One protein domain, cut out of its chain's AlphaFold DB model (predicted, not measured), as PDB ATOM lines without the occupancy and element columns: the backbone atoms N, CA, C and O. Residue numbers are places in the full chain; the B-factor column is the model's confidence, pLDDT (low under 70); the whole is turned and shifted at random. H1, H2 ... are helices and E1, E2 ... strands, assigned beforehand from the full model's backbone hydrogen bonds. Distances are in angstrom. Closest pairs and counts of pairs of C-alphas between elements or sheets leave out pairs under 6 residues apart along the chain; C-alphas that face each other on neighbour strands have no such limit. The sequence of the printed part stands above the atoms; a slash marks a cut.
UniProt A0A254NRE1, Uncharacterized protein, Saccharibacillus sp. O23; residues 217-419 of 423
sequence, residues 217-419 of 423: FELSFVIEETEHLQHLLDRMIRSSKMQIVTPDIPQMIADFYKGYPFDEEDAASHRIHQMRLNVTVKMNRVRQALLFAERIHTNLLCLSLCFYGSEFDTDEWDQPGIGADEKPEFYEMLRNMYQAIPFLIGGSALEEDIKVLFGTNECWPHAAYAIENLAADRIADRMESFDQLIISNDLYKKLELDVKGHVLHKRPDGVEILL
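Overview. This is residues 217 to 419 of the 423 residues of an uncharacterized protein of Saccharibacillus sp. O23 (UniProt A0A254NRE1). A single nine-stranded sheet, curled like part of a barrel, wraps round the long helix H3, with H1 and H2 covering the same face further along. On the opposite face H6 stands up from the sheet, while H4 grazes the sheet and H5 packs on H4. The printed part has 203 residues with six named helices and nine named strands, in the order E1 H1 E2 H2 E3 E4 E5 H3 E6 H4 H5 E7 H6 E8 E9; the class is mixed, helices and strands. The sheet runs E2 E3 E4 E5 E1 E6 E7 E9 E8, antiparallel throughout. The whole is compact, with a radius of gyration of the C-alphas of 17.0 A and spans of 50 by 42 by 28 A.

Along the chain. The strands are E1, residues 217 to 224, 23.6 A, beginning at C-alpha 217 (109.175, 89.697, 113.154); E2, 242 to 244; E3, 274 to 282, 24.7 A, which bends by 50 degrees at residue 278; E4, 286 to 297, 33.0 A; E5, 300 to 308, 26.1 A; E6, 345 to 350; E7, 388 to 392; E8, 407 to 410; and E9, 414 to 418, ending at C-alpha 418 (95.712, 92.691, 105.372). The helices are H1, 229 to 239; H2, 249 to 258; H3, 327 to 340, 20.4 A; H4, 354 to 358; H5, 376 to 383; and H6, 393 to 399.

Arrangement. The sheet is twisted. E3, E4 and E5 form a meander, each strand the antiparallel neighbour of the one before; N 277 and O 291 are 2.8 A apart, N 292 and O 304 2.8 A. E5, H3, E6 and E7, H6, E8 are split strand-helix-strand units with right-handed crossovers, their same-way strands separated by E1 and E9. E5 and E1 are antiparallel neighbours, with N 219 and O 305 within hydrogen-bond range at 2.8 A. H3 touches H1 with residues 336 to 340 alone, C-alphas 239 and 340 being closest at 6.0 A, at a steep tilt of 55 degrees. H2 lies over E3 at a height over the sheet of 8.3 A. H4 and H5 touch, closest at C-alphas 357 and 379, 5.6 A. Every O i to N i+4 pair is within hydrogen-bond range in H1, H2, H3, H5 and H6; H4 has 0 of 1, but 2 of 2 O i to N i+3 pairs.

Size, cuts and confidence. The C-alphas of Glu 265 and Gly 405, the two farthest apart, are 50.1 A from each other. The printed part has no cut. The long links are H2 to E3, E5 to H3 and H4 to H5. The mean pLDDT of the printed part is 92.7; residues 316 to 317 are under 70.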
ATOM      1  N   PHE A 217     110.573  89.699 113.552       96.38
ATOM      2  CA  PHE A 217     109.175  89.697 113.154       96.38
ATOM      3  C   PHE A 217     108.332  89.817 114.420       96.38
ATOM      4  O   PHE A 217     108.325  88.918 115.267       96.38
ATOM      5  N   GLU A 218     107.664  90.948 114.580       97.06
ATOM      6  CA  GLU A 218     106.976  91.329 115.801       97.06
ATOM      7  C   GLU A 218     105.470  91.171 115.666       97.06
ATOM      8  O   GLU A 218     104.874  91.625 114.695       97.06
ATOM      9  N   LEU A 219     104.842  90.572 116.677       97.94
ATOM     10  CA  LEU A 219     103.404  90.638 116.912       97.94
ATOM     11  C   LEU A 219     103.163  91.575 118.090       97.94
ATOM     12  O   LEU A 219     103.371  91.178 119.237       97.94
ATOM     13  N   SER A 220     102.733  92.803 117.820       98.44
ATOM     14  CA  SER A 220     102.601  93.842 118.845       98.44
ATOM     15  C   SER A 220     101.179  94.383 118.941       98.44
ATOM     16  O   SER A 220     100.480  94.520 117.939       98.44
ATOM     17  N   PHE A 221     100.700  94.657 120.155       98.50
ATOM     18  CA  PHE A 221      99.342  95.157 120.375       98.50
ATOM     19  C   PHE A 221      99.186  95.946 121.678       98.50
ATOM     20  O   PHE A 221      99.881  95.707 122.667       98.50
ATOM     21  N   VAL A 222      98.237  96.888 121.680       98.62
ATOM     22  CA  VAL A 222      97.929  97.776 122.811       98.62
ATOM     23  C   VAL A 222      96.605  97.403 123.456       98.62
ATOM     24  O   VAL A 222      95.570  97.365 122.787       98.62
ATOM     25  N   ILE A 223      96.607  97.213 124.773       98.19
ATOM     26  CA  ILE A 223      95.402  96.972 125.576       98.19
ATOM     27  C   ILE A 223      95.217  98.050 126.641       98.19
ATOM     28  O   ILE A 223      96.173  98.696 127.068       98.19
ATOM     29  N   GLU A 224      93.989  98.170 127.138       97.94
ATOM     30  CA  GLU A 224      93.732  98.841 128.411       97.94
ATOM     31  C   GLU A 224      94.083  97.910 129.581       97.94
ATOM     32  O   GLU A 224      93.652  96.751 129.626       97.94
ATOM     33  N   GLU A 225      94.841  98.416 130.554       96.38
ATOM     34  CA  GLU A 225      95.203  97.683 131.770       96.38
ATOM     35  C   GLU A 225      93.996  97.594 132.722       96.38
ATOM     36  O   GLU A 225      93.847  98.369 133.664       96.38
ATOM     37  N   THR A 226      93.094  96.652 132.445       96.12
ATOM     38  CA  THR A 226      91.872  96.415 133.239       96.12
ATOM     39  C   THR A 226      92.024  95.302 134.279       96.12
ATOM     40  O   THR A 226      91.165  95.137 135.146       96.12
ATOM     41  N   GLU A 227      93.122  94.549 134.224       95.50
ATOM     42  CA  GLU A 227      93.452  93.463 135.144       95.50
ATOM     43  C   GLU A 227      94.958  93.418 135.444       95.50
ATOM     44  O   GLU A 227      95.761  94.073 134.786       95.50
ATOM     45  N   HIS A 228      95.340  92.619 136.441       97.12
ATOM     46  CA  HIS A 228      96.738  92.413 136.813       97.12
ATOM     47  C   HIS A 228      97.506  91.632 135.732       97.12
ATOM     48  O   HIS A 228      96.995  90.641 135.205       97.12
ATOM     49  N   LEU A 229      98.765  92.006 135.478       96.38
ATOM     50  CA  LEU A 229      99.613  91.438 134.419       96.38
ATOM     51  C   LEU A 229      99.725  89.906 134.471       96.38
ATOM     52  O   LEU A 229      99.715  89.251 133.434       96.38
ATOM     53  N   GLN A 230      99.738  89.312 135.668       96.69
ATOM     54  CA  GLN A 230      99.705  87.849 135.826       96.69
ATOM     55  C   GLN A 230      98.499  87.207 135.119       96.69
ATOM     56  O   GLN A 230      98.654  86.219 134.408       96.69
ATOM     57  N   HIS A 231      97.295  87.763 135.290       96.31
ATOM     58  CA  HIS A 231      96.082  87.205 134.687       96.31
ATOM     59  C   HIS A 231      96.087  87.355 133.166       96.31
ATOM     60  O   HIS A 231      95.659  86.440 132.457       96.31
ATOM     61  N   LEU A 232      96.644  88.462 132.677       96.25
ATOM     62  CA  LEU A 232      96.843  88.703 131.257       96.25
ATOM     63  C   LEU A 232      97.785  87.664 130.643       96.25
ATOM     64  O   LEU A 232      97.418  87.015 129.662       96.25
ATOM     65  N   LEU A 233      98.951  87.442 131.255       95.94
ATOM     66  CA  LEU A 233      99.906  86.421 130.817       95.94
ATOM     67  C   LEU A 233      99.284  85.024 130.840       95.94
ATOM     68  O   LEU A 233      99.397  84.284 129.865       95.94
ATOM     69  N   ASP A 234      98.555  84.678 131.901       94.12
ATOM     70  CA  ASP A 234      97.861  83.393 131.989       94.12
ATOM     71  C   ASP A 234      96.856  83.207 130.839       94.12
ATOM     72  O   ASP A 234      96.691  82.099 130.321       94.12
ATOM     73  N   ARG A 235      96.152  84.273 130.428       93.62
ATOM     74  CA  ARG A 235      95.258  84.237 129.260       93.62
ATOM     75  C   ARG A 235      96.046  84.065 127.965       93.62
ATOM     76  O   ARG A 235      95.654  83.206 127.177       93.62
ATOM     77  N   MET A 236      97.149  84.793 127.781       93.06
ATOM     78  CA  MET A 236      98.021  84.658 126.604       93.06
ATOM     79  C   MET A 236      98.533  83.226 126.452       93.06
ATOM     80  O   MET A 236      98.434  82.648 125.374       93.06
ATOM     81  N   ILE A 237      99.027  82.625 127.536       91.38
ATOM     82  CA  ILE A 237      99.562  81.253 127.565       91.38
ATOM     83  C   ILE A 237      98.482  80.211 127.256       91.38
ATOM     84  O   ILE A 237      98.760  79.170 126.670       91.38
ATOM     85  N   ARG A 238      97.233  80.456 127.669       89.19
ATOM     86  CA  ARG A 238      96.121  79.543 127.370       89.19
ATOM     87  C   ARG A 238      95.621  79.667 125.931       89.19
ATOM     88  O   ARG A 238      95.127  78.677 125.396       89.19
ATOM     89  N   SER A 239      95.684  80.859 125.339       85.69
ATOM     90  CA  SER A 239      95.113  81.136 124.014       85.69
ATOM     91  C   SER A 239      96.088  80.925 122.864       85.69
ATOM     92  O   SER A 239      95.704  80.450 121.797       85.69
ATOM     93  N   SER A 240      97.354  81.247 123.086       78.62
ATOM     94  CA  SER A 240      98.456  80.951 122.184       78.62
ATOM     95  C   SER A 240      99.171  79.732 122.742       78.62
ATOM     96  O   SER A 240      99.300  79.626 123.952       78.62
ATOM     97  N   LYS A 241      99.602  78.776 121.911       89.56
ATOM     98  CA  LYS A 241     100.311  77.559 122.362       89.56
ATOM     99  C   LYS A 241     101.730  77.899 122.869       89.56
ATOM    100  O   LYS A 241     102.717  77.352 122.383       89.56
ATOM    101  N   MET A 242     101.816  78.848 123.787       92.75
ATOM    102  CA  MET A 242     102.994  79.519 124.297       92.75
ATOM    103  C   MET A 242     103.350  78.950 125.668       92.75
ATOM    104  O   MET A 242     102.473  78.561 126.437       92.75
ATOM    105  N   GLN A 243     104.636  78.905 125.988       90.12
ATOM    106  CA  GLN A 243     105.158  78.538 127.300       90.12
ATOM    107  C   GLN A 243     106.228  79.547 127.700       90.12
ATOM    108  O   GLN A 243     107.118  79.844 126.904       90.12
ATOM    109  N   ILE A 244     106.153  80.065 128.925       87.75
ATOM    110  CA  ILE A 244     107.202  80.930 129.470       87.75
ATOM    111  C   ILE A 244     108.356  80.047 129.946       87.75
ATOM    112  O   ILE A 244     108.143  79.096 130.695       87.75
ATOM    113  N   VAL A 245     109.565  80.370 129.490       85.75
ATOM    114  CA  VAL A 245     110.815  79.681 129.847       85.75
ATOM    115  C   VAL A 245     111.576  80.449 130.932       85.75
ATOM    116  O   VAL A 245     112.375  79.867 131.658       85.75
ATOM    117  N   THR A 246     111.313  81.750 131.077       77.38
ATOM    118  CA  THR A 246     111.961  82.599 132.082       77.38
ATOM    119  C   THR A 246     111.657  82.149 133.517       77.38
ATOM    120  O   THR A 246     110.483  81.963 133.858       77.38
ATOM    121  N   PRO A 247     112.684  82.001 134.377       73.19
ATOM    122  CA  PRO A 247     112.485  81.717 135.793       73.19
ATOM    123  C   PRO A 247     111.915  82.933 136.543       73.19
ATOM    124  O   PRO A 247     112.068  84.071 136.121       73.19
ATOM    125  N   ASP A 248     111.279  82.680 137.688       86.81
ATOM    126  CA  ASP A 248     110.842  83.702 138.660       86.81
ATOM    127  C   ASP A 248     109.884  84.801 138.138       86.81
ATOM    128  O   ASP A 248     109.969  85.980 138.484       86.81
ATOM    129  N   ILE A 249     108.896  84.392 137.334       89.44
ATOM    130  CA  ILE A 249     107.817  85.264 136.829       89.44
ATOM    131  C   ILE A 249     107.165  86.134 137.931       89.44
ATOM    132  O   ILE A 249     106.943  87.321 137.673       89.44
ATOM    133  N   PRO A 250     106.856  85.627 139.149       92.31
ATOM    134  CA  PRO A 250     106.230  86.451 140.184       92.31
ATOM    135  C   PRO A 250     107.067  87.670 140.585       92.31
ATOM    136  O   PRO A 250     106.510  88.758 140.750       92.31
ATOM    137  N   GLN A 251     108.389  87.511 140.712       90.00
ATOM    138  CA  GLN A 251     109.288  88.613 141.044       90.00
ATOM    139  C   GLN A 251     109.378  89.618 139.893       90.00
ATOM    140  O   GLN A 251     109.256  90.817 140.125       90.00
ATOM    141  N   MET A 252     109.471  89.149 138.645       92.56
ATOM    142  CA  MET A 252     109.507  90.037 137.474       92.56
ATOM    143  C   MET A 252     108.242  90.889 137.338       92.56
ATOM    144  O   MET A 252     108.319  92.071 137.003       92.56
ATOM    145  N   ILE A 253     107.072  90.325 137.646       96.38
ATOM    146  CA  ILE A 253     105.818  91.086 137.671       96.38
ATOM    147  C   ILE A 253     105.825  92.108 138.814       96.38
ATOM    148  O   ILE A 253     105.376  93.241 138.630       96.38
ATOM    149  N   ALA A 254     106.344  91.745 139.990       94.69
ATOM    150  CA  ALA A 254     106.492  92.696 141.089       94.69
ATOM    151  C   ALA A 254     107.414  93.867 140.698       94.69
ATOM    152  O   ALA A 254     107.075  95.027 140.952       94.69
ATOM    153  N   ASP A 255     108.526  93.581 140.019       92.62
ATOM    154  CA  ASP A 255     109.467  94.588 139.525       92.62
ATOM    155  C   ASP A 255     108.869  95.449 138.406       92.62
ATOM    156  O   ASP A 255     109.063  96.665 138.414       92.62
ATOM    157  N   PHE A 256     108.046  94.880 137.521       96.94
ATOM    158  CA  PHE A 256     107.274  95.639 136.533       96.94
ATOM    159  C   PHE A 256     106.397  96.705 137.202       96.94
ATOM    160  O   PHE A 256     106.438  97.880 136.831       96.94
ATOM    161  N   TYR A 257     105.625  96.331 138.227       97.00
ATOM    162  CA  TYR A 257     104.752  97.276 138.932       97.00
ATOM    163  C   TYR A 257     105.529  98.293 139.767       97.00
ATOM    164  O   TYR A 257     105.107  99.449 139.873       97.00
ATOM    165  N   LYS A 258     106.679  97.895 140.317       95.75
ATOM    166  CA  LYS A 258     107.612  98.805 140.985       95.75
ATOM    167  C   LYS A 258     108.204  99.815 139.997       95.75
ATOM    168  O   LYS A 258     108.370 100.982 140.354       95.75
ATOM    169  N   GLY A 259     108.509  99.390 138.774       94.88
ATOM    170  CA  GLY A 259     109.241 100.161 137.769       94.88
ATOM    171  C   GLY A 259     110.676 100.483 138.197       94.88
ATOM    172  O   GLY A 259     111.077 100.231 139.338       94.88
ATOM    173  N   TYR A 260     111.436 101.103 137.306       92.12
ATOM    174  CA  TYR A 260     112.808 101.558 137.543       92.12
ATOM    175  C   TYR A 260     112.988 102.998 137.042       92.12
ATOM    176  O   TYR A 260     112.252 103.415 136.147       92.12
ATOM    177  N   PRO A 261     113.877 103.799 137.659       90.25
ATOM    178  CA  PRO A 261     114.118 105.168 137.211       90.25
ATOM    179  C   PRO A 261     114.699 105.169 135.791       90.25
ATOM    180  O   PRO A 261     115.519 104.318 135.458       90.25
ATOM    181  N   PHE A 262     114.256 106.107 134.957       88.81
ATOM    182  CA  PHE A 262     114.803 106.317 133.616       88.81
ATOM    183  C   PHE A 262     116.250 106.809 133.673       88.81
ATOM    184  O   PHE A 262     117.082 106.376 132.882       88.81
ATOM    185  N   ASP A 263     116.535 107.700 134.622       88.31
ATOM    186  CA  ASP A 263     117.879 108.152 134.952       88.31
ATOM    187  C   ASP A 263     118.216 107.643 136.356       88.31
ATOM    188  O   ASP A 263     117.617 108.078 137.341       88.31
ATOM    189  N   GLU A 264     119.140 106.685 136.443       83.88
ATOM    190  CA  GLU A 264     119.539 106.057 137.708       83.88
ATOM    191  C   GLU A 264     120.160 107.056 138.697       83.88
ATOM    192  O   GLU A 264     120.100 106.835 139.909       83.88
ATOM    193  N   GLU A 265     120.687 108.177 138.199       88.94
ATOM    194  CA  GLU A 265     121.273 109.245 139.012       88.94
ATOM    195  C   GLU A 265     120.219 110.250 139.514       88.94
ATOM    196  O   GLU A 265     120.475 111.011 140.453       88.94
ATOM    197  N   ASP A 266     119.011 110.244 138.939       89.06
ATOM    198  CA  ASP A 266     117.894 111.094 139.348       89.06
ATOM    199  C   ASP A 266     116.719 110.253 139.865       89.06
ATOM    200  O   ASP A 266     115.886 109.737 139.120       89.06
ATOM    201  N   ALA A 267     116.592 110.176 141.191       83.00
ATOM    202  CA  ALA A 267     115.489 109.472 141.846       83.00
ATOM    203  C   ALA A 267     114.099 110.081 141.560       83.00
ATOM    204  O   ALA A 267     113.088 109.424 141.828       83.00
ATOM    205  N   ALA A 268     114.032 111.320 141.058       87.25
ATOM    206  CA  ALA A 268     112.801 111.964 140.605       87.25
ATOM    207  C   ALA A 268     112.531 111.748 139.106       87.25
ATOM    208  O   ALA A 268     111.494 112.204 138.613       87.25
ATOM    209  N   SER A 269     113.427 111.054 138.397       89.44
ATOM    210  CA  SER A 269     113.233 110.721 136.996       89.44
ATOM    211  C   SER A 269     111.996 109.853 136.799       89.44
ATOM    212  O   SER A 269     111.479 109.178 137.699       89.44
ATOM    213  N   HIS A 270     111.491 109.915 135.574       89.19
ATOM    214  CA  HIS A 270     110.337 109.145 135.164       89.19
ATOM    215  C   HIS A 270     110.571 107.644 135.371       89.19
ATOM    216  O   HIS A 270     111.674 107.156 135.140       89.19
ATOM    217  N   ARG A 271     109.551 106.897 135.808       94.50
ATOM    218  CA  ARG A 271     109.692 105.452 136.038       94.50
ATOM    219  C   ARG A 271     109.282 104.673 134.801       94.50
ATOM    220  O   ARG A 271     108.125 104.750 134.394       94.50
ATOM    221  N   ILE A 272     110.192 103.870 134.267       95.50
ATOM    222  CA  ILE A 272     109.883 102.905 133.214       95.50
ATOM    223  C   ILE A 272     109.302 101.645 133.855       95.50
ATOM    224  O   ILE A 272     109.763 101.175 134.898       95.50
ATOM    225  N   HIS A 273     108.275 101.094 133.213       97.44
ATOM    226  CA  HIS A 273     107.663  99.825 133.583       97.44
ATOM    227  C   HIS A 273     107.744  98.891 132.380       97.44
ATOM    228  O   HIS A 273     106.943  98.995 131.447       97.44
ATOM    229  N   GLN A 274     108.733  98.007 132.400       96.44
ATOM    230  CA  GLN A 274     108.976  97.036 131.344       96.44
ATOM    231  C   GLN A 274     109.305  95.683 131.963       96.44
ATOM    232  O   GLN A 274     109.937  95.596 133.016       96.44
ATOM    233  N   MET A 275     108.865  94.629 131.297       95.31
ATOM    234  CA  MET A 275     109.218  93.254 131.602       95.31
ATOM    235  C   MET A 275     109.505  92.525 130.295       95.31
ATOM    236  O   MET A 275     108.784  92.700 129.313       95.31
ATOM    237  N   ARG A 276     110.546  91.694 130.299       95.06
ATOM    238  CA  ARG A 276     110.950  90.858 129.168       95.06
ATOM    239  C   ARG A 276     110.905  89.397 129.588       95.06
ATOM    240  O   ARG A 276     111.514  89.034 130.586       95.06
ATOM    241  N   LEU A 277     110.216  88.565 128.818       93.12
ATOM    242  CA  LEU A 277     110.101  87.131 129.058       93.12
ATOM    243  C   LEU A 277     110.579  86.355 127.830       93.12
ATOM    244  O   LEU A 277     110.185  86.646 126.708       93.12
ATOM    245  N   ASN A 278     111.381  85.325 128.052       90.75
ATOM    246  CA  ASN A 278     111.719  84.314 127.063       90.75
ATOM    247  C   ASN A 278     110.556  83.322 127.002       90.75
ATOM    248  O   ASN A 278     110.151  82.748 128.023       90.75
ATOM    249  N   VAL A 279     110.009  83.116 125.808       93.75
ATOM    250  CA  VAL A 279     108.887  82.205 125.586       93.75
ATOM    251  C   VAL A 279     109.187  81.250 124.437       93.75
ATOM    252  O   VAL A 279     109.939  81.556 123.514       93.75
ATOM    253  N   THR A 280     108.572  80.074 124.480       92.38
ATOM    254  CA  THR A 280     108.467  79.191 123.317       92.38
ATOM    255  C   THR A 280     107.035  79.183 122.829       92.38
ATOM    256  O   THR A 280     106.100  79.195 123.627       92.38
ATOM    257  N   VAL A 281     106.846  79.162 121.517       93.38
ATOM    258  CA  VAL A 281     105.533  79.159 120.881       93.38
ATOM    259  C   VAL A 281     105.455  77.965 119.948       93.38
ATOM    260  O   VAL A 281     106.276  77.803 119.045       93.38
ATOM    261  N   LYS A 282     104.465  77.100 120.163       91.75
ATOM    262  CA  LYS A 282     104.208  75.958 119.290       91.75
ATOM    263  C   LYS A 282     103.330  76.374 118.114       91.75
ATOM    264  O   LYS A 282     102.107  76.462 118.234       91.75
ATOM    265  N   MET A 283     103.983  76.544 116.982       90.94
ATOM    266  CA  MET A 283     103.410  76.771 115.663       90.94
ATOM    267  C   MET A 283     103.450  75.444 114.872       90.94
ATOM    268  O   MET A 283     103.358  74.364 115.479       90.94
ATOM    269  N   ASN A 284     103.629  75.478 113.551       90.56
ATOM    270  CA  ASN A 284     103.980  74.309 112.742       90.56
ATOM    271  C   ASN A 284     105.295  73.682 113.231       90.56
ATOM    272  O   ASN A 284     105.469  72.463 113.209       90.56
ATOM    273  N   ARG A 285     106.180  74.529 113.763       89.94
ATOM    274  CA  ARG A 285     107.372  74.179 114.541       89.94
ATOM    275  C   ARG A 285     107.379  74.923 115.873       89.94
ATOM    276  O   ARG A 285     106.616  75.863 116.077       89.94
ATOM    277  N   VAL A 286     108.211  74.483 116.811       90.12
ATOM    278  CA  VAL A 286     108.435  75.239 118.050       90.12
ATOM    279  C   VAL A 286     109.369  76.396 117.724       90.12
ATOM    280  O   VAL A 286     110.444  76.169 117.174       90.12
ATOM    281  N   ARG A 287     108.951  77.618 118.042       91.19
ATOM    282  CA  ARG A 287     109.745  78.835 117.863       91.19
ATOM    283  C   ARG A 287     110.076  79.456 119.207       91.19
ATOM    284  O   ARG A 287     109.272  79.394 120.135       91.19
ATOM    285  N   GLN A 288     111.252  80.057 119.289       90.88
ATOM    286  CA  GLN A 288     111.640  80.911 120.404       90.88
ATOM    287  C   GLN A 288     111.194  82.342 120.111       90.88
ATOM    288  O   GLN A 288     111.235  82.777 118.958       90.88
ATOM    289  N   ALA A 289     110.738  83.041 121.143       93.25
ATOM    290  CA  ALA A 289     110.331  84.434 121.055       93.25
ATOM    291  C   ALA A 289     110.670  85.192 122.343       93.25
ATOM    292  O   ALA A 289     110.800  84.600 123.420       93.25
ATOM    293  N   LEU A 290     110.776  86.513 122.226       94.31
ATOM    294  CA  LEU A 290     110.777  87.427 123.364       94.31
ATOM    295  C   LEU A 290     109.386  88.025 123.500       94.31
ATOM    296  O   LEU A 290     108.842  88.525 122.527       94.31
ATOM    297  N   LEU A 291     108.820  87.992 124.698       96.50
ATOM    298  CA  LEU A 291     107.616  88.731 125.043       96.50
ATOM    299  C   LEU A 291     108.011  89.961 125.858       96.50
ATOM    300  O   LEU A 291     108.486  89.834 126.987       96.50
ATOM    301  N   PHE A 292     107.774  91.139 125.300       97.06
ATOM    302  CA  PHE A 292     107.865  92.410 126.002       97.06
ATOM    303  C   PHE A 292     106.490  92.823 126.511       97.06
ATOM    304  O   PHE A 292     105.501  92.738 125.784       97.06
ATOM    305  N   ALA A 293     106.438  93.278 127.758       98.00
ATOM    306  CA  ALA A 293     105.288  93.953 128.337       98.00
ATOM    307  C   ALA A 293     105.716  95.322 128.852       98.00
ATOM    308  O   ALA A 293     106.597  95.421 129.706       98.00
ATOM    309  N   GLU A 294     105.092  96.372 128.332       98.31
ATOM    310  CA  GLU A 294     105.495  97.759 128.551       98.31
ATOM    311  C   GLU A 294     104.288  98.603 128.929       98.31
ATOM    312  O   GLU A 294     103.277  98.598 128.225       98.31
ATOM    313  N   ARG A 295     104.382  99.385 130.007       98.31
ATOM    314  CA  ARG A 295     103.381 100.426 130.262       98.31
ATOM    315  C   ARG A 295     103.718 101.653 129.426       98.31
ATOM    316  O   ARG A 295     104.672 102.364 129.737       98.31
ATOM    317  N   ILE A 296     102.916 101.914 128.393       98.19
ATOM    318  CA  ILE A 296     103.133 103.038 127.467       98.19
ATOM    319  C   ILE A 296     102.390 104.311 127.876       98.19
ATOM    320  O   ILE A 296     102.841 105.421 127.608       98.19
ATOM    321  N   HIS A 297     101.289 104.159 128.607       97.94
ATOM    322  CA  HIS A 297     100.505 105.240 129.203       97.94
ATOM    323  C   HIS A 297      99.940 104.760 130.548       97.94
ATOM    324  O   HIS A 297      99.943 103.564 130.826       97.94
ATOM    325  N   THR A 298      99.420 105.663 131.385       95.31
ATOM    326  CA  THR A 298      98.924 105.355 132.743       95.31
ATOM    327  C   THR A 298      97.955 104.167 132.804       95.31
ATOM    328  O   THR A 298      97.910 103.476 133.816       95.31
ATOM    329  N   ASN A 299      97.191 103.924 131.739       96.38
ATOM    330  CA  ASN A 299      96.218 102.836 131.624       96.38
ATOM    331  C   ASN A 299      96.425 101.944 130.388       96.38
ATOM    332  O   ASN A 299      95.528 101.162 130.081       96.38
ATOM    333  N   LEU A 300      97.543 102.069 129.662       98.38
ATOM    334  CA  LEU A 300      97.788 101.290 128.444       98.38
ATOM    335  C   LEU A 300      99.046 100.437 128.573       98.38
ATOM    336  O   LEU A 300     100.116 100.940 128.931       98.38
ATOM    337  N   LEU A 301      98.904  99.164 128.208       98.44
ATOM    338  CA  LEU A 301     100.014  98.233 128.043       98.44
ATOM    339  C   LEU A 301     100.242  97.964 126.558       98.44
ATOM    340  O   LEU A 301      99.285  97.712 125.826       98.44
ATOM    341  N   CYS A 302     101.503  97.973 126.142       98.50
ATOM    342  CA  CYS A 302     101.959  97.416 124.879       98.50
ATOM    343  C   CYS A 302     102.564  96.039 125.151       98.50
ATOM    344  O   CYS A 302     103.409  95.894 126.038       98.50
ATOM    345  N   LEU A 303     102.109  95.035 124.411       98.44
ATOM    346  CA  LEU A 303     102.680  93.696 124.413       98.44
ATOM    347  C   LEU A 303     103.288  93.434 123.038       98.44
ATOM    348  O   LEU A 303     102.579  93.599 122.050       98.44
ATOM    349  N   SER A 304     104.545  92.993 122.981       98.00
ATOM    350  CA  SER A 304     105.221  92.610 121.732       98.00
ATOM    351  C   SER A 304     105.803  91.209 121.856       98.00
ATOM    352  O   SER A 304     106.595  90.957 122.760       98.00
ATOM    353  N   LEU A 305     105.424  90.295 120.960       97.06
ATOM    354  CA  LEU A 305     106.141  89.038 120.756       97.06
ATOM    355  C   LEU A 305     107.095  89.176 119.575       97.06
ATOM    356  O   LEU A 305     106.646  89.262 118.436       97.06
ATOM    357  N   CYS A 306     108.390  89.130 119.847       96.06
ATOM    358  CA  CYS A 306     109.446  89.241 118.851       96.06
ATOM    359  C   CYS A 306     109.965  87.845 118.505       96.06
ATOM    360  O   CYS A 306     110.456  87.127 119.379       96.06
ATOM    361  N   PHE A 307     109.869  87.467 117.235       94.94
ATOM    362  CA  PHE A 307     110.442  86.247 116.670       94.94
ATOM    363  C   PHE A 307     111.629  86.602 115.781       94.94
ATOM    364  O   PHE A 307     111.671  87.697 115.233       94.94
ATOM    365  N   TYR A 308     112.564  85.678 115.572       93.62
ATOM    366  CA  TYR A 308     113.608  85.879 114.566       93.62
ATOM    367  C   TYR A 308     112.984  85.990 113.166       93.62
ATOM    368  O   TYR A 308     112.363  85.042 112.692       93.62
ATOM    369  N   GLY A 309     113.106  87.163 112.546       90.31
ATOM    370  CA  GLY A 309     112.376  87.578 111.346       90.31
ATOM    371  C   GLY A 309     113.136  87.470 110.029       90.31
ATOM    372  O   GLY A 309     112.578  87.792 108.986       90.31
ATOM    373  N   SER A 310     114.396  87.033 110.045       89.25
ATOM    374  CA  SER A 310     115.151  86.778 108.811       89.25
ATOM    375  C   SER A 310     114.513  85.637 108.022       89.25
ATOM    376  O   SER A 310     114.055  84.668 108.614       89.25
ATOM    377  N   GLU A 311     114.545  85.695 106.692       88.00
ATOM    378  CA  GLU A 311     114.154  84.556 105.846       88.00
ATOM    379  C   GLU A 311     115.177  83.407 105.903       88.00
ATOM    380  O   GLU A 311     114.856  82.261 105.593       88.00
ATOM    381  N   PHE A 312     116.416  83.708 106.304       87.19
ATOM    382  CA  PHE A 312     117.511  82.747 106.407       87.19
ATOM    383  C   PHE A 312     117.694  82.277 107.843       87.19
ATOM    384  O   PHE A 312     117.645  83.092 108.761       87.19
ATOM    385  N   ASP A 313     117.983  80.988 108.012       85.00
ATOM    386  CA  ASP A 313     118.339  80.402 109.302       85.00
ATOM    387  C   ASP A 313     119.642  81.008 109.856       85.00
ATOM    388  O   ASP A 313     120.558  81.353 109.103       85.00
ATOM    389  N   THR A 314     119.746  81.090 111.184       79.06
ATOM    390  CA  THR A 314     120.999  81.402 111.885       79.06
ATOM    391  C   THR A 314     121.424  80.234 112.764       79.06
ATOM    392  O   THR A 314     121.018  80.115 113.922       79.06
ATOM    393  N   ASP A 315     122.292  79.384 112.210       76.19
ATOM    394  CA  ASP A 315     122.823  78.178 112.865       76.19
ATOM    395  C   ASP A 315     123.544  78.478 114.193       76.19
ATOM    396  O   ASP A 315     123.550  77.664 115.122       76.19
ATOM    397  N   GLU A 316     124.158  79.659 114.308       65.38
ATOM    398  CA  GLU A 316     124.878  80.092 115.511       65.38
ATOM    399  C   GLU A 316     123.949  80.159 116.734       65.38
ATOM    400  O   GLU A 316     124.356  79.784 117.842       65.38
ATOM    401  N   TRP A 317     122.685  80.531 116.507       67.19
ATOM    402  CA  TRP A 317     121.658  80.742 117.530       67.19
ATOM    403  C   TRP A 317     120.524  79.713 117.481       67.19
ATOM    404  O   TRP A 317     119.563  79.854 118.225       67.19
ATOM    405  N   ASP A 318     120.632  78.681 116.634       75.25
ATOM    406  CA  ASP A 318     119.583  77.666 116.427       75.25
ATOM    407  C   ASP A 318     118.216  78.296 116.084       75.25
ATOM    408  O   ASP A 318     117.155  77.878 116.554       75.25
ATOM    409  N   GLN A 319     118.254  79.365 115.281       78.31
ATOM    410  CA  GLN A 319     117.076  80.152 114.933       78.31
ATOM    411  C   GLN A 319     116.663  79.894 113.490       78.31
ATOM    412  O   GLN A 319     117.355  80.332 112.569       78.31
ATOM    413  N   PRO A 320     115.523  79.222 113.268       84.44
ATOM    414  CA  PRO A 320     114.993  79.095 111.931       84.44
ATOM    415  C   PRO A 320     114.414  80.422 111.447       84.44
ATOM    416  O   PRO A 320     113.641  81.063 112.171       84.44
ATOM    417  N   GLY A 321     114.702  80.769 110.198       90.38
ATOM    418  CA  GLY A 321     114.103  81.921 109.541       90.38
ATOM    419  C   GLY A 321     112.577  81.820 109.423       90.38
ATOM    420  O   GLY A 321     111.970  80.772 109.692       90.38
ATOM    421  N   ILE A 322     111.933  82.920 109.049       93.44
ATOM    422  CA  ILE A 322     110.507  82.987 108.718       93.44
ATOM    423  C   ILE A 322     110.386  83.134 107.206       93.44
ATOM    424  O   ILE A 322     110.674  84.192 106.651       93.44
ATOM    425  N   GLY A 323     109.957  82.061 106.542       91.31
ATOM    426  CA  GLY A 323     109.612  82.110 105.125       91.31
ATOM    427  C   GLY A 323     108.277  82.822 104.887       91.31
ATOM    428  O   GLY A 323     107.414  82.879 105.769       91.31
ATOM    429  N   ALA A 324     108.069  83.322 103.668       90.88
ATOM    430  CA  ALA A 324     106.799  83.931 103.261       90.88
ATOM    431  C   ALA A 324     105.597  82.978 103.437       90.88
ATOM    432  O   ALA A 324     104.501  83.409 103.790       90.88
ATOM    433  N   ASP A 325     105.806  81.670 103.266       91.88
ATOM    434  CA  ASP A 325     104.794  80.626 103.451       91.88
ATOM    435  C   ASP A 325     104.401  80.398 104.921       91.88
ATOM    436  O   ASP A 325     103.336  79.839 105.198       91.88
ATOM    437  N   GLU A 326     105.215  80.865 105.869       93.06
ATOM    438  CA  GLU A 326     104.937  80.777 107.304       93.06
ATOM    439  C   GLU A 326     104.233  82.016 107.866       93.06
ATOM    440  O   GLU A 326     103.540  81.900 108.881       93.06
ATOM    441  N   LYS A 327     104.334  83.183 107.206       93.56
ATOM    442  CA  LYS A 327     103.664  84.432 107.624       93.56
ATOM    443  C   LYS A 327     102.167  84.255 107.958       93.56
ATOM    444  O   LYS A 327     101.741  84.750 109.007       93.56
ATOM    445  N   PRO A 328     101.356  83.493 107.186       94.81
ATOM    446  CA  PRO A 328      99.948  83.264 107.517       94.81
ATOM    447  C   PRO A 328      99.708  82.662 108.907       94.81
ATOM    448  O   PRO A 328      98.660  82.902 109.511       94.81
ATOM    449  N   GLU A 329     100.660  81.890 109.436       95.06
ATOM    450  CA  GLU A 329     100.546  81.307 110.770       95.06
ATOM    451  C   GLU A 329     100.709  82.362 111.874       95.06
ATOM    452  O   GLU A 329      99.999  82.321 112.882       95.06
ATOM    453  N   PHE A 330     101.579  83.349 111.665       95.81
ATOM    454  CA  PHE A 330     101.727  84.490 112.568       95.81
ATOM    455  C   PHE A 330     100.483  85.379 112.560       95.81
ATOM    456  O   PHE A 330     100.015  85.799 113.620       95.81
ATOM    457  N   TYR A 331      99.875  85.580 111.387       95.56
ATOM    458  CA  TYR A 331      98.606  86.302 111.283       95.56
ATOM    459  C   TYR A 331      97.498  85.593 112.059       95.56
ATOM    460  O   TYR A 331      96.699  86.224 112.754       95.56
ATOM    461  N   GLU A 332      97.451  84.262 111.974       95.25
ATOM    462  CA  GLU A 332      96.511  83.454 112.744       95.25
ATOM    463  C   GLU A 332      96.784  83.507 114.246       95.25
ATOM    464  O   GLU A 332      95.853  83.572 115.053       95.25
ATOM    465  N   MET A 333      98.050  83.563 114.647       95.50
ATOM    466  CA  MET A 333      98.422  83.762 116.041       95.50
ATOM    467  C   MET A 333      97.933  85.113 116.583       95.50
ATOM    468  O   MET A 333      97.282  85.125 117.632       95.50
ATOM    469  N   LEU A 334      98.152  86.222 115.867       96.31
ATOM    470  CA  LEU A 334      97.671  87.545 116.287       96.31
ATOM    471  C   LEU A 334      96.136  87.589 116.377       96.31
ATOM    472  O   LEU A 334      95.572  88.128 117.332       96.31
ATOM    473  N   ARG A 335      95.436  86.947 115.436       95.38
ATOM    474  CA  ARG A 335      93.970  86.795 115.473       95.38
ATOM    475  C   ARG A 335      93.484  86.025 116.700       95.38
ATOM    476  O   ARG A 335      92.492  86.425 117.308       95.38
ATOM    477  N   ASN A 336      94.151  84.929 117.052       94.25
ATOM    478  CA  ASN A 336      93.817  84.136 118.235       94.25
ATOM    479  C   ASN A 336      94.091  84.914 119.527       94.25
ATOM    480  O   ASN A 336      93.298  84.851 120.470       94.25
ATOM    481  N   MET A 337      95.167  85.706 119.553       94.94
ATOM    482  CA  MET A 337      95.435  86.636 120.648       94.94
ATOM    483  C   MET A 337      94.320  87.669 120.780       94.94
ATOM    484  O   MET A 337      93.790  87.821 121.874       94.94
ATOM    485  N   TYR A 338      93.889  88.282 119.675       95.94
ATOM    486  CA  TYR A 338      92.785  89.243 119.672       95.94
ATOM    487  C   TYR A 338      91.476  88.664 120.229       95.94
ATOM    488  O   TYR A 338      90.772  89.320 120.991       95.94
ATOM    489  N   GLN A 339      91.148  87.415 119.884       94.12
ATOM    490  CA  GLN A 339      89.943  86.748 120.392       94.12
ATOM    491  C   GLN A 339      90.000  86.483 121.902       94.12
ATOM    492  O   GLN A 339      88.984  86.570 122.588       94.12
ATOM    493  N   ALA A 340      91.172  86.132 122.426       94.12
ATOM    494  CA  ALA A 340      91.337  85.839 123.848       94.12
ATOM    495  C   ALA A 340      91.532  87.095 124.704       94.12
ATOM    496  O   ALA A 340      91.155  87.128 125.882       94.12
ATOM    497  N   ILE A 341      92.162  88.106 124.116       95.25
ATOM    498  CA  ILE A 341      92.561  89.361 124.738       95.25
ATOM    499  C   ILE A 341      92.221  90.465 123.736       95.25
ATOM    500  O   ILE A 341      93.070  90.854 122.932       95.25
ATOM    501  N   PRO A 342      90.972  90.960 123.758       95.00
ATOM    502  CA  PRO A 342      90.575  92.060 122.898       95.00
ATOM    503  C   PRO A 342      91.474  93.269 123.150       95.00
ATOM    504  O   PRO A 342      91.516  93.806 124.258       95.00
ATOM    505  N   PHE A 343      92.211  93.668 122.120       97.62
ATOM    506  CA  PHE A 343      93.114  94.813 122.151       97.62
ATOM    507  C   PHE A 343      92.562  95.978 121.324       97.62
ATOM    508  O   PHE A 343      91.671  95.809 120.493       97.62
ATOM    509  N   LEU A 344      93.048  97.190 121.582       98.06
ATOM    510  CA  LEU A 344      92.586  98.402 120.904       98.06
ATOM    511  C   LEU A 344      93.086  98.437 119.459       98.06
ATOM    512  O   LEU A 344      92.308  98.653 118.531       98.06
ATOM    513  N   ILE A 345      94.382  98.190 119.291       98.38
ATOM    514  CA  ILE A 345      95.070  98.113 118.009       98.38
ATOM    515  C   ILE A 345      96.259  97.163 118.141       98.38
ATOM    516  O   ILE A 345      96.906  97.125 119.188       98.38
ATOM    517  N   GLY A 346      96.526  96.383 117.105       98.25
ATOM    518  CA  GLY A 346      97.660  95.473 117.046       98.25
ATOM    519  C   GLY A 346      98.054  95.172 115.615       98.25
ATOM    520  O   GLY A 346      97.256  95.381 114.701       98.25
ATOM    521  N   GLY A 347      99.271  94.685 115.424       98.00
ATOM    522  CA  GLY A 347      99.813  94.404 114.110       98.00
ATOM    523  C   GLY A 347     100.941  93.391 114.114       98.00
ATOM    524  O   GLY A 347     101.459  93.014 115.166       98.00
ATOM    525  N   SER A 348     101.290  92.955 112.908       97.75
ATOM    526  CA  SER A 348     102.489  92.166 112.645       97.75
ATOM    527  C   SER A 348     103.401  92.894 111.667       97.75
ATOM    528  O   SER A 348     102.914  93.316 110.615       97.75
ATOM    529  N   ALA A 349     104.686  93.023 111.979       96.69
ATOM    530  CA  ALA A 349     105.648  93.721 111.131       96.69
ATOM    531  C   ALA A 349     107.080  93.217 111.347       96.69
ATOM    532  O   ALA A 349     107.367  92.547 112.337       96.69
ATOM    533  N   LEU A 350     107.978  93.540 110.416       95.31
ATOM    534  CA  LEU A 350     109.413  93.300 110.557       95.31
ATOM    535  C   LEU A 350     110.090  94.567 111.096       95.31
ATOM    536  O   LEU A 350     109.985  95.612 110.459       95.31
ATOM    537  N   GLU A 351     110.806  94.458 112.217       93.12
ATOM    538  CA  GLU A 351     111.549  95.551 112.871       93.12
ATOM    539  C   GLU A 351     110.680  96.773 113.208       93.12
ATOM    540  O   GLU A 351     111.154  97.908 113.208       93.12
ATOM    541  N   GLU A 352     109.390  96.548 113.461       95.31
ATOM    542  CA  GLU A 352     108.448  97.619 113.751       95.31
ATOM    543  C   GLU A 352     107.388  97.153 114.749       95.31
ATOM    544  O   GLU A 352     106.840  96.051 114.646       95.31
ATOM    545  N   ASP A 353     107.063  98.025 115.702       96.44
ATOM    546  CA  ASP A 353     106.071  97.751 116.735       96.44
ATOM    547  C   ASP A 353     104.906  98.750 116.698       96.44
ATOM    548  O   ASP A 353     104.981  99.848 116.143       96.44
ATOM    549  N   ILE A 354     103.778  98.379 117.301       97.75
ATOM    550  CA  ILE A 354     102.534  99.147 117.209       97.75
ATOM    551  C   ILE A 354     102.626 100.561 117.812       97.75
ATOM    552  O   ILE A 354     101.783 101.415 117.512       97.75
ATOM    553  N   LYS A 355     103.636 100.852 118.645       97.50
ATOM    554  CA  LYS A 355     103.834 102.172 119.260       97.50
ATOM    555  C   LYS A 355     104.149 103.238 118.213       97.50
ATOM    556  O   LYS A 355     103.824 104.408 118.434       97.50
ATOM    557  N   VAL A 356     104.688 102.876 117.047       96.94
ATOM    558  CA  VAL A 356     105.005 103.863 115.995       96.94
ATOM    559  C   VAL A 356     103.777 104.570 115.442       96.94
ATOM    560  O   VAL A 356     103.869 105.710 114.978       96.94
ATOM    561  N   LEU A 357     102.599 103.950 115.573       97.06
ATOM    562  CA  LEU A 357     101.325 104.553 115.187       97.06
ATOM    563  C   LEU A 357     100.971 105.777 116.049       97.06
ATOM    564  O   LEU A 357     100.201 106.630 115.610       97.06
ATOM    565  N   PHE A 358     101.572 105.925 117.236       97.25
ATOM    566  CA  PHE A 358     101.438 107.127 118.066       97.25
ATOM    567  C   PHE A 358     102.334 108.277 117.601       97.25
ATOM    568  O   PHE A 358     102.115 109.404 118.035       97.25
ATOM    569  N   GLY A 359     103.298 108.048 116.697       95.25
ATOM    570  CA  GLY A 359     104.127 109.082 116.057       95.25
ATOM    571  C   GLY A 359     104.850 110.001 117.034       95.25
ATOM    572  O   GLY A 359     104.873 111.220 116.854       95.25
ATOM    573  N   THR A 360     105.393 109.415 118.091       95.88
ATOM    574  CA  THR A 360     106.147 110.091 119.139       95.88
ATOM    575  C   THR A 360     107.365 109.246 119.487       95.88
ATOM    576  O   THR A 360     107.314 108.027 119.369       95.88
ATOM    577  N   ASN A 361     108.444 109.899 119.914       93.81
ATOM    578  CA  ASN A 361     109.668 109.247 120.391       93.81
ATOM    579  C   ASN A 361     109.886 109.513 121.888       93.81
ATOM    580  O   ASN A 361     111.005 109.407 122.384       93.81
ATOM    581  N   GLU A 362     108.839 109.945 122.595       95.12
ATOM    582  CA  GLU A 362     108.914 110.192 124.032       95.12
ATOM    583  C   GLU A 362     109.135 108.875 124.784       95.12
ATOM    584  O   GLU A 362     108.621 107.821 124.396       95.12
ATOM    585  N   CYS A 363     109.884 108.943 125.883       92.44
ATOM    586  CA  CYS A 363     110.120 107.791 126.747       92.44
ATOM    587  C   CYS A 363     108.833 107.411 127.488       92.44
ATOM    588  O   CYS A 363     108.169 108.272 128.064       92.44
ATOM    589  N   TRP A 364     108.466 106.133 127.485       93.38
ATOM    590  CA  TRP A 364     107.240 105.664 128.122       93.38
ATOM    591  C   TRP A 364     107.400 105.336 129.617       93.38
ATOM    592  O   TRP A 364     108.493 104.994 130.070       93.38
ATOM    593  N   PRO A 365     106.298 105.363 130.396       96.31
ATOM    594  CA  PRO A 365     104.949 105.811 130.027       96.31
ATOM    595  C   PRO A 365     104.834 107.324 129.792       96.31
ATOM    596  O   PRO A 365     105.262 108.108 130.626       96.31
ATOM    597  N   HIS A 366     104.188 107.768 128.712       96.94
ATOM    598  CA  HIS A 366     104.042 109.201 128.417       96.94
ATOM    599  C   HIS A 366     102.646 109.550 127.905       96.94
ATOM    600  O   HIS A 366     102.009 108.756 127.218       96.94
ATOM    601  N   ALA A 367     102.184 110.776 128.182       97.44
ATOM    602  CA  ALA A 367     100.880 111.275 127.730       97.44
ATOM    603  C   ALA A 367     100.725 111.254 126.199       97.44
ATOM    604  O   ALA A 367      99.611 111.160 125.696       97.44
ATOM    605  N   ALA A 368     101.834 111.304 125.454       97.69
ATOM    606  CA  ALA A 368     101.835 111.191 123.995       97.69
ATOM    607  C   ALA A 368     101.309 109.829 123.498       97.69
ATOM    608  O   ALA A 368     100.713 109.781 122.427       97.69
ATOM    609  N   TYR A 369     101.423 108.765 124.299       97.88
ATOM    610  CA  TYR A 369     100.874 107.439 123.990       97.88
ATOM    611  C   TYR A 369      99.408 107.262 124.416       97.88
ATOM    612  O   TYR A 369      98.903 106.144 124.426       97.88
ATOM    613  N   ALA A 370      98.698 108.327 124.803       97.94
ATOM    614  CA  ALA A 370      97.264 108.238 125.066       97.94
ATOM    615  C   ALA A 370      96.492 107.862 123.787       97.94
ATOM    616  O   ALA A 370      96.835 108.304 122.688       97.94
ATOM    617  N   ILE A 371      95.423 107.071 123.917       97.44
ATOM    618  CA  ILE A 371      94.656 106.562 122.767       97.44
ATOM    619  C   ILE A 371      94.000 107.685 121.948       97.44
ATOM    620  O   ILE A 371      93.722 107.536 120.760       97.44
ATOM    621  N   GLU A 372      93.749 108.835 122.570       96.69
ATOM    622  CA  GLU A 372      93.245 110.050 121.932       96.69
ATOM    623  C   GLU A 372      94.230 110.664 120.939       96.69
ATOM    624  O   GLU A 372      93.796 111.416 120.068       96.69
ATOM    625  N   ASN A 373      95.516 110.337 121.050       97.25
ATOM    626  CA  ASN A 373      96.557 110.863 120.175       97.25
ATOM    627  C   ASN A 373      96.793 109.996 118.932       97.25
ATOM    628  O   ASN A 373      97.572 110.395 118.065       97.25
ATOM    629  N   LEU A 374      96.139 108.834 118.818       96.31
ATOM    630  CA  LEU A 374      96.105 108.107 117.553       96.31
ATOM    631  C   LEU A 374      95.311 108.918 116.527       96.31
ATOM    632  O   LEU A 374      94.167 109.304 116.769       96.31
ATOM    633  N   ALA A 375      95.925 109.140 115.370       95.06
ATOM    634  CA  ALA A 375      95.355 109.916 114.281       95.06
ATOM    635  C   ALA A 375      95.244 109.059 113.014       95.06
ATOM    636  O   ALA A 375      96.096 108.213 112.737       95.06
ATOM    637  N   ALA A 376      94.161 109.253 112.266       94.94
ATOM    638  CA  ALA A 376      93.825 108.421 111.115       94.94
ATOM    639  C   ALA A 376      94.826 108.565 109.964       94.94
ATOM    640  O   ALA A 376      95.210 107.569 109.356       94.94
ATOM    641  N   ASP A 377      95.270 109.796 109.707       93.25
ATOM    642  CA  ASP A 377      96.310 110.129 108.733       93.25
ATOM    643  C   ASP A 377      97.629 109.433 109.076       93.25
ATOM    644  O   ASP A 377      98.227 108.783 108.229       93.25
ATOM    645  N   ARG A 378      98.024 109.460 110.348       91.31
ATOM    646  CA  ARG A 378      99.240 108.796 110.822       91.31
ATOM    647  C   ARG A 378      99.184 107.282 110.688       91.31
ATOM    648  O   ARG A 378     100.174 106.672 110.295       91.31
ATOM    649  N   ILE A 379      98.051 106.678 111.041       93.88
ATOM    650  CA  ILE A 379      97.866 105.237 110.874       93.88
ATOM    651  C   ILE A 379      97.918 104.882 109.391       93.88
ATOM    652  O   ILE A 379      98.569 103.903 109.058       93.88
ATOM    653  N   ALA A 380      97.301 105.675 108.509       91.62
ATOM    654  CA  ALA A 380      97.382 105.464 107.066       91.62
ATOM    655  C   ALA A 380      98.828 105.580 106.544       91.62
ATOM    656  O   ALA A 380      99.281 104.685 105.837       91.62
ATOM    657  N   ASP A 381      99.573 106.610 106.957       91.19
ATOM    658  CA  ASP A 381     100.969 106.842 106.546       91.19
ATOM    659  C   ASP A 381     101.926 105.729 106.998       91.19
ATOM    660  O   ASP A 381     102.949 105.481 106.362       91.19
ATOM    661  N   ARG A 382     101.627 105.083 108.128       93.31
ATOM    662  CA  ARG A 382     102.437 103.999 108.705       93.31
ATOM    663  C   ARG A 382     101.888 102.616 108.413       93.31
ATOM    664  O   ARG A 382     102.519 101.640 108.780       93.31
ATOM    665  N   MET A 383     100.735 102.516 107.763       91.56
ATOM    666  CA  MET A 383     100.088 101.235 107.527       91.56
ATOM    667  C   MET A 383     101.006 100.309 106.727       91.56
ATOM    668  O   MET A 383     101.170  99.161 107.103       91.56
ATOM    669  N   GLU A 384     101.682 100.829 105.703       90.88
ATOM    670  CA  GLU A 384     102.550 100.058 104.801       90.88
ATOM    671  C   GLU A 384     103.757  99.379 105.475       90.88
ATOM    672  O   GLU A 384     104.360  98.503 104.862       90.88
ATOM    673  N   SER A 385     104.125  99.743 106.711       93.94
ATOM    674  CA  SER A 385     105.181  99.035 107.453       93.94
ATOM    675  C   SER A 385     104.689  97.758 108.138       93.94
ATOM    676  O   SER A 385     105.497  97.026 108.704       93.94
ATOM    677  N   PHE A 386     103.382  97.491 108.111       95.94
ATOM    678  CA  PHE A 386     102.770  96.309 108.706       95.94
ATOM    679  C   PHE A 386     102.287  95.345 107.626       95.94
ATOM    680  O   PHE A 386     101.776  95.744 106.585       95.94
ATOM    681  N   ASP A 387     102.363  94.057 107.930       95.25
ATOM    682  CA  ASP A 387     101.782  92.991 107.113       95.25
ATOM    683  C   ASP A 387     100.276  92.819 107.403       95.25
ATOM    684  O   ASP A 387      99.457  92.533 106.521       95.25
ATOM    685  N   GLN A 388      99.909  92.997 108.673       96.44
ATOM    686  CA  GLN A 388      98.557  92.846 109.202       96.44
ATOM    687  C   GLN A 388      98.323  93.898 110.283       96.44
ATOM    688  O   GLN A 388      99.177  94.105 111.145       96.44
ATOM    689  N   LEU A 389      97.129  94.489 110.291       97.50
ATOM    690  CA  LEU A 389      96.611  95.280 111.406       97.50
ATOM    691  C   LEU A 389      95.246  94.754 111.850       97.50
ATOM    692  O   LEU A 389      94.400  94.391 111.031       97.50
ATOM    693  N   ILE A 390      94.998  94.754 113.154       97.62
ATOM    694  CA  ILE A 390      93.690  94.486 113.753       97.62
ATOM    695  C   ILE A 390      93.339  95.669 114.655       97.62
ATOM    696  O   ILE A 390      94.086  96.009 115.570       97.62
ATOM    697  N   ILE A 391      92.195  96.299 114.398       97.75
ATOM    698  CA  ILE A 391      91.728  97.497 115.103       97.75
ATOM    699  C   ILE A 391      90.363  97.196 115.716       97.75
ATOM    700  O   ILE A 391      89.486  96.655 115.041       97.75
ATOM    701  N   SER A 392      90.151  97.548 116.984       97.38
ATOM    702  CA  SER A 392      88.846  97.372 117.629       97.38
ATOM    703  C   SER A 392      87.756  98.173 116.917       97.38
ATOM    704  O   SER A 392      88.008  99.232 116.340       97.38
ATOM    705  N   ASN A 393      86.514  97.690 116.962       95.00
ATOM    706  CA  ASN A 393      85.396  98.356 116.291       95.00
ATOM    707  C   ASN A 393      85.189  99.795 116.781       95.00
ATOM    708  O   ASN A 393      84.821 100.667 115.992       95.00
ATOM    709  N   ASP A 394      85.404 100.040 118.070       95.62
ATOM    710  CA  ASP A 394      85.213 101.359 118.666       95.62
ATOM    711  C   ASP A 394      86.311 102.326 118.231       95.62
ATOM    712  O   ASP A 394      86.014 103.455 117.831       95.62
ATOM    713  N   LEU A 395      87.567 101.867 118.209       96.19
ATOM    714  CA  LEU A 395      88.683 102.677 117.733       96.19
ATOM    715  C   LEU A 395      88.592 102.921 116.221       96.19
ATOM    716  O   LEU A 395      88.749 104.054 115.776       96.19
ATOM    717  N   TYR A 396      88.254 101.898 115.434       95.12
ATOM    718  CA  TYR A 396      88.088 102.016 113.984       95.12
ATOM    719  C   TYR A 396      87.011 103.047 113.612       95.12
ATOM    720  O   TYR A 396      87.236 103.899 112.754       95.12
ATOM    721  N   LYS A 397      85.856 103.024 114.297       93.94
ATOM    722  CA  LYS A 397      84.793 104.029 114.109       93.94
ATOM    723  C   LYS A 397      85.244 105.430 114.512       93.94
ATOM    724  O   LYS A 397      84.894 106.379 113.825       93.94
ATOM    725  N   LYS A 398      85.986 105.557 115.619       95.81
ATOM    726  CA  LYS A 398      86.496 106.844 116.117       95.81
ATOM    727  C   LYS A 398      87.479 107.485 115.137       95.81
ATOM    728  O   LYS A 398      87.483 108.703 115.009       95.81
ATOM    729  N   LEU A 399      88.316 106.676 114.490       93.69
ATOM    730  CA  LEU A 399      89.359 107.160 113.591       93.69
ATOM    731  C   LEU A 399      88.845 107.489 112.183       93.69
ATOM    732  O   LEU A 399      89.519 108.218 111.473       93.69
ATOM    733  N   GLU A 400      87.690 106.964 111.759       92.88
ATOM    734  CA  GLU A 400      87.179 107.157 110.388       92.88
ATOM    735  C   GLU A 400      88.223 106.794 109.300       92.88
ATOM    736  O   GLU A 400      88.353 107.476 108.285       92.88
ATOM    737  N   LEU A 401      88.988 105.715 109.521       90.00
ATOM    738  CA  LEU A 401      90.112 105.303 108.666       90.00
ATOM    739  C   LEU A 401      89.698 105.029 107.210       90.00
ATOM    740  O   LEU A 401      88.858 104.163 106.944       90.00
ATOM    741  N   ASP A 402      90.364 105.696 106.265       86.44
ATOM    742  CA  ASP A 402      90.243 105.439 104.826       86.44
ATOM    743  C   ASP A 402      91.249 104.366 104.391       86.44
ATOM    744  O   ASP A 402      92.428 104.639 104.184       86.44
ATOM    745  N   VAL A 403      90.781 103.126 104.264       83.69
ATOM    746  CA  VAL A 403      91.634 101.964 103.970       83.69
ATOM    747  C   VAL A 403      91.526 101.592 102.488       83.69
ATOM    748  O   VAL A 403      90.927 100.581 102.112       83.69
ATOM    749  N   LYS A 404      92.045 102.454 101.608       81.38
ATOM    750  CA  LYS A 404      92.040 102.203 100.158       81.38
ATOM    751  C   LYS A 404      93.130 101.215  99.771       81.38
ATOM    752  O   LYS A 404      94.273 101.378 100.156       81.38
ATOM    753  N   GLY A 405      92.778 100.246  98.927       79.38
ATOM    754  CA  GLY A 405      93.751  99.332  98.322       79.38
ATOM    755  C   GLY A 405      94.112  98.105  99.160       79.38
ATOM    756  O   GLY A 405      94.840  97.259  98.659       79.38
ATOM    757  N   HIS A 406      93.553  97.955 100.365       84.69
ATOM    758  CA  HIS A 406      93.826  96.814 101.242       84.69
ATOM    759  C   HIS A 406      92.596  95.925 101.446       84.69
ATOM    760  O   HIS A 406      91.450  96.346 101.239       84.69
ATOM    761  N   VAL A 407      92.825  94.678 101.863       85.94
ATOM    762  CA  VAL A 407      91.742  93.719 102.107       85.94
ATOM    763  C   VAL A 407      91.203  93.900 103.521       85.94
ATOM    764  O   VAL A 407      91.924  93.747 104.505       85.94
ATOM    765  N   LEU A 408      89.907  94.201 103.613       91.25
ATOM    766  CA  LEU A 408      89.199  94.396 104.874       91.25
ATOM    767  C   LEU A 408      88.397  93.153 105.260       91.25
ATOM    768  O   LEU A 408      87.434  92.777 104.584       91.25
ATOM    769  N   HIS A 409      88.720  92.579 106.414       90.88
ATOM    770  CA  HIS A 409      87.960  91.507 107.040       90.88
ATOM    771  C   HIS A 409      87.233  92.035 108.277       90.88
ATOM    772  O   HIS A 409      87.835  92.379 109.293       90.88
ATOM    773  N   LYS A 410      85.897  92.084 108.212       90.94
ATOM    774  CA  LYS A 410      85.082  92.413 109.389       90.94
ATOM    775  C   LYS A 410      85.111  91.253 110.377       90.94
ATOM    776  O   LYS A 410      84.771  90.126 110.014       90.94
ATOM    777  N   ARG A 411      85.449  91.546 111.628       87.94
ATOM    778  CA  ARG A 411      85.373  90.621 112.762       87.94
ATOM    779  C   ARG A 411      84.249  91.057 113.709       87.94
ATOM    780  O   ARG A 411      83.818  92.209 113.644       87.94
ATOM    781  N   PRO A 412      83.747  90.162 114.580       87.00
ATOM    782  CA  PRO A 412      82.709  90.519 115.547       87.00
ATOM    783  C   PRO A 412      83.070  91.755 116.382       87.00
ATOM    784  O   PRO A 412      82.244  92.654 116.516       87.00
ATOM    785  N   ASP A 413      84.328  91.844 116.823       88.31
ATOM    786  CA  ASP A 413      84.781  92.878 117.763       88.31
ATOM    787  C   ASP A 413      85.762  93.897 117.154       88.31
ATOM    788  O   ASP A 413      86.084  94.904 117.788       88.31
ATOM    789  N   GLY A 414      86.166  93.709 115.891       92.38
ATOM    790  CA  GLY A 414      87.135  94.580 115.229       92.38
ATOM    791  C   GLY A 414      87.157  94.485 113.708       92.38
ATOM    792  O   GLY A 414      86.365  93.781 113.078       92.38
ATOM    793  N   VAL A 415      88.105  95.194 113.114       92.75
ATOM    794  CA  VAL A 415      88.399  95.190 111.684       92.75
ATOM    795  C   VAL A 415      89.836  94.734 111.504       92.75
ATOM    796  O   VAL A 415      90.754  95.295 112.094       92.75
ATOM    797  N   GLU A 416      90.013  93.697 110.699       94.12
ATOM    798  CA  GLU A 416      91.318  93.224 110.266       94.12
ATOM    799  C   GLU A 416      91.619  93.782 108.873       94.12
ATOM    800  O   GLU A 416      90.772  93.729 107.976       94.12
ATOM    801  N   ILE A 417      92.827  94.311 108.714       92.00
ATOM    802  CA  ILE A 417      93.364  94.873 107.482       92.00
ATOM    803  C   ILE A 417      94.592  94.040 107.109       92.00
ATOM    804  O   ILE A 417      95.540  93.968 107.889       92.00
ATOM    805  N   LEU A 418      94.560  93.400 105.940       88.56
ATOM    806  CA  LEU A 418      95.712  92.691 105.372       88.56
ATOM    807  C   LEU A 418      96.348  93.556 104.286       88.56
ATOM    808  O   LEU A 418      95.645  94.046 103.394       88.56
ATOM    809  N   LEU A 419      97.657  93.757 104.408       81.81
ATOM    810  CA  LEU A 419      98.410  94.788 103.693       81.81
ATOM    811  C   LEU A 419      99.362  94.181 102.668       81.81
ATOM    812  O   LEU A 419      99.505  94.728 101.577       81.81
TER     813      LEU A 419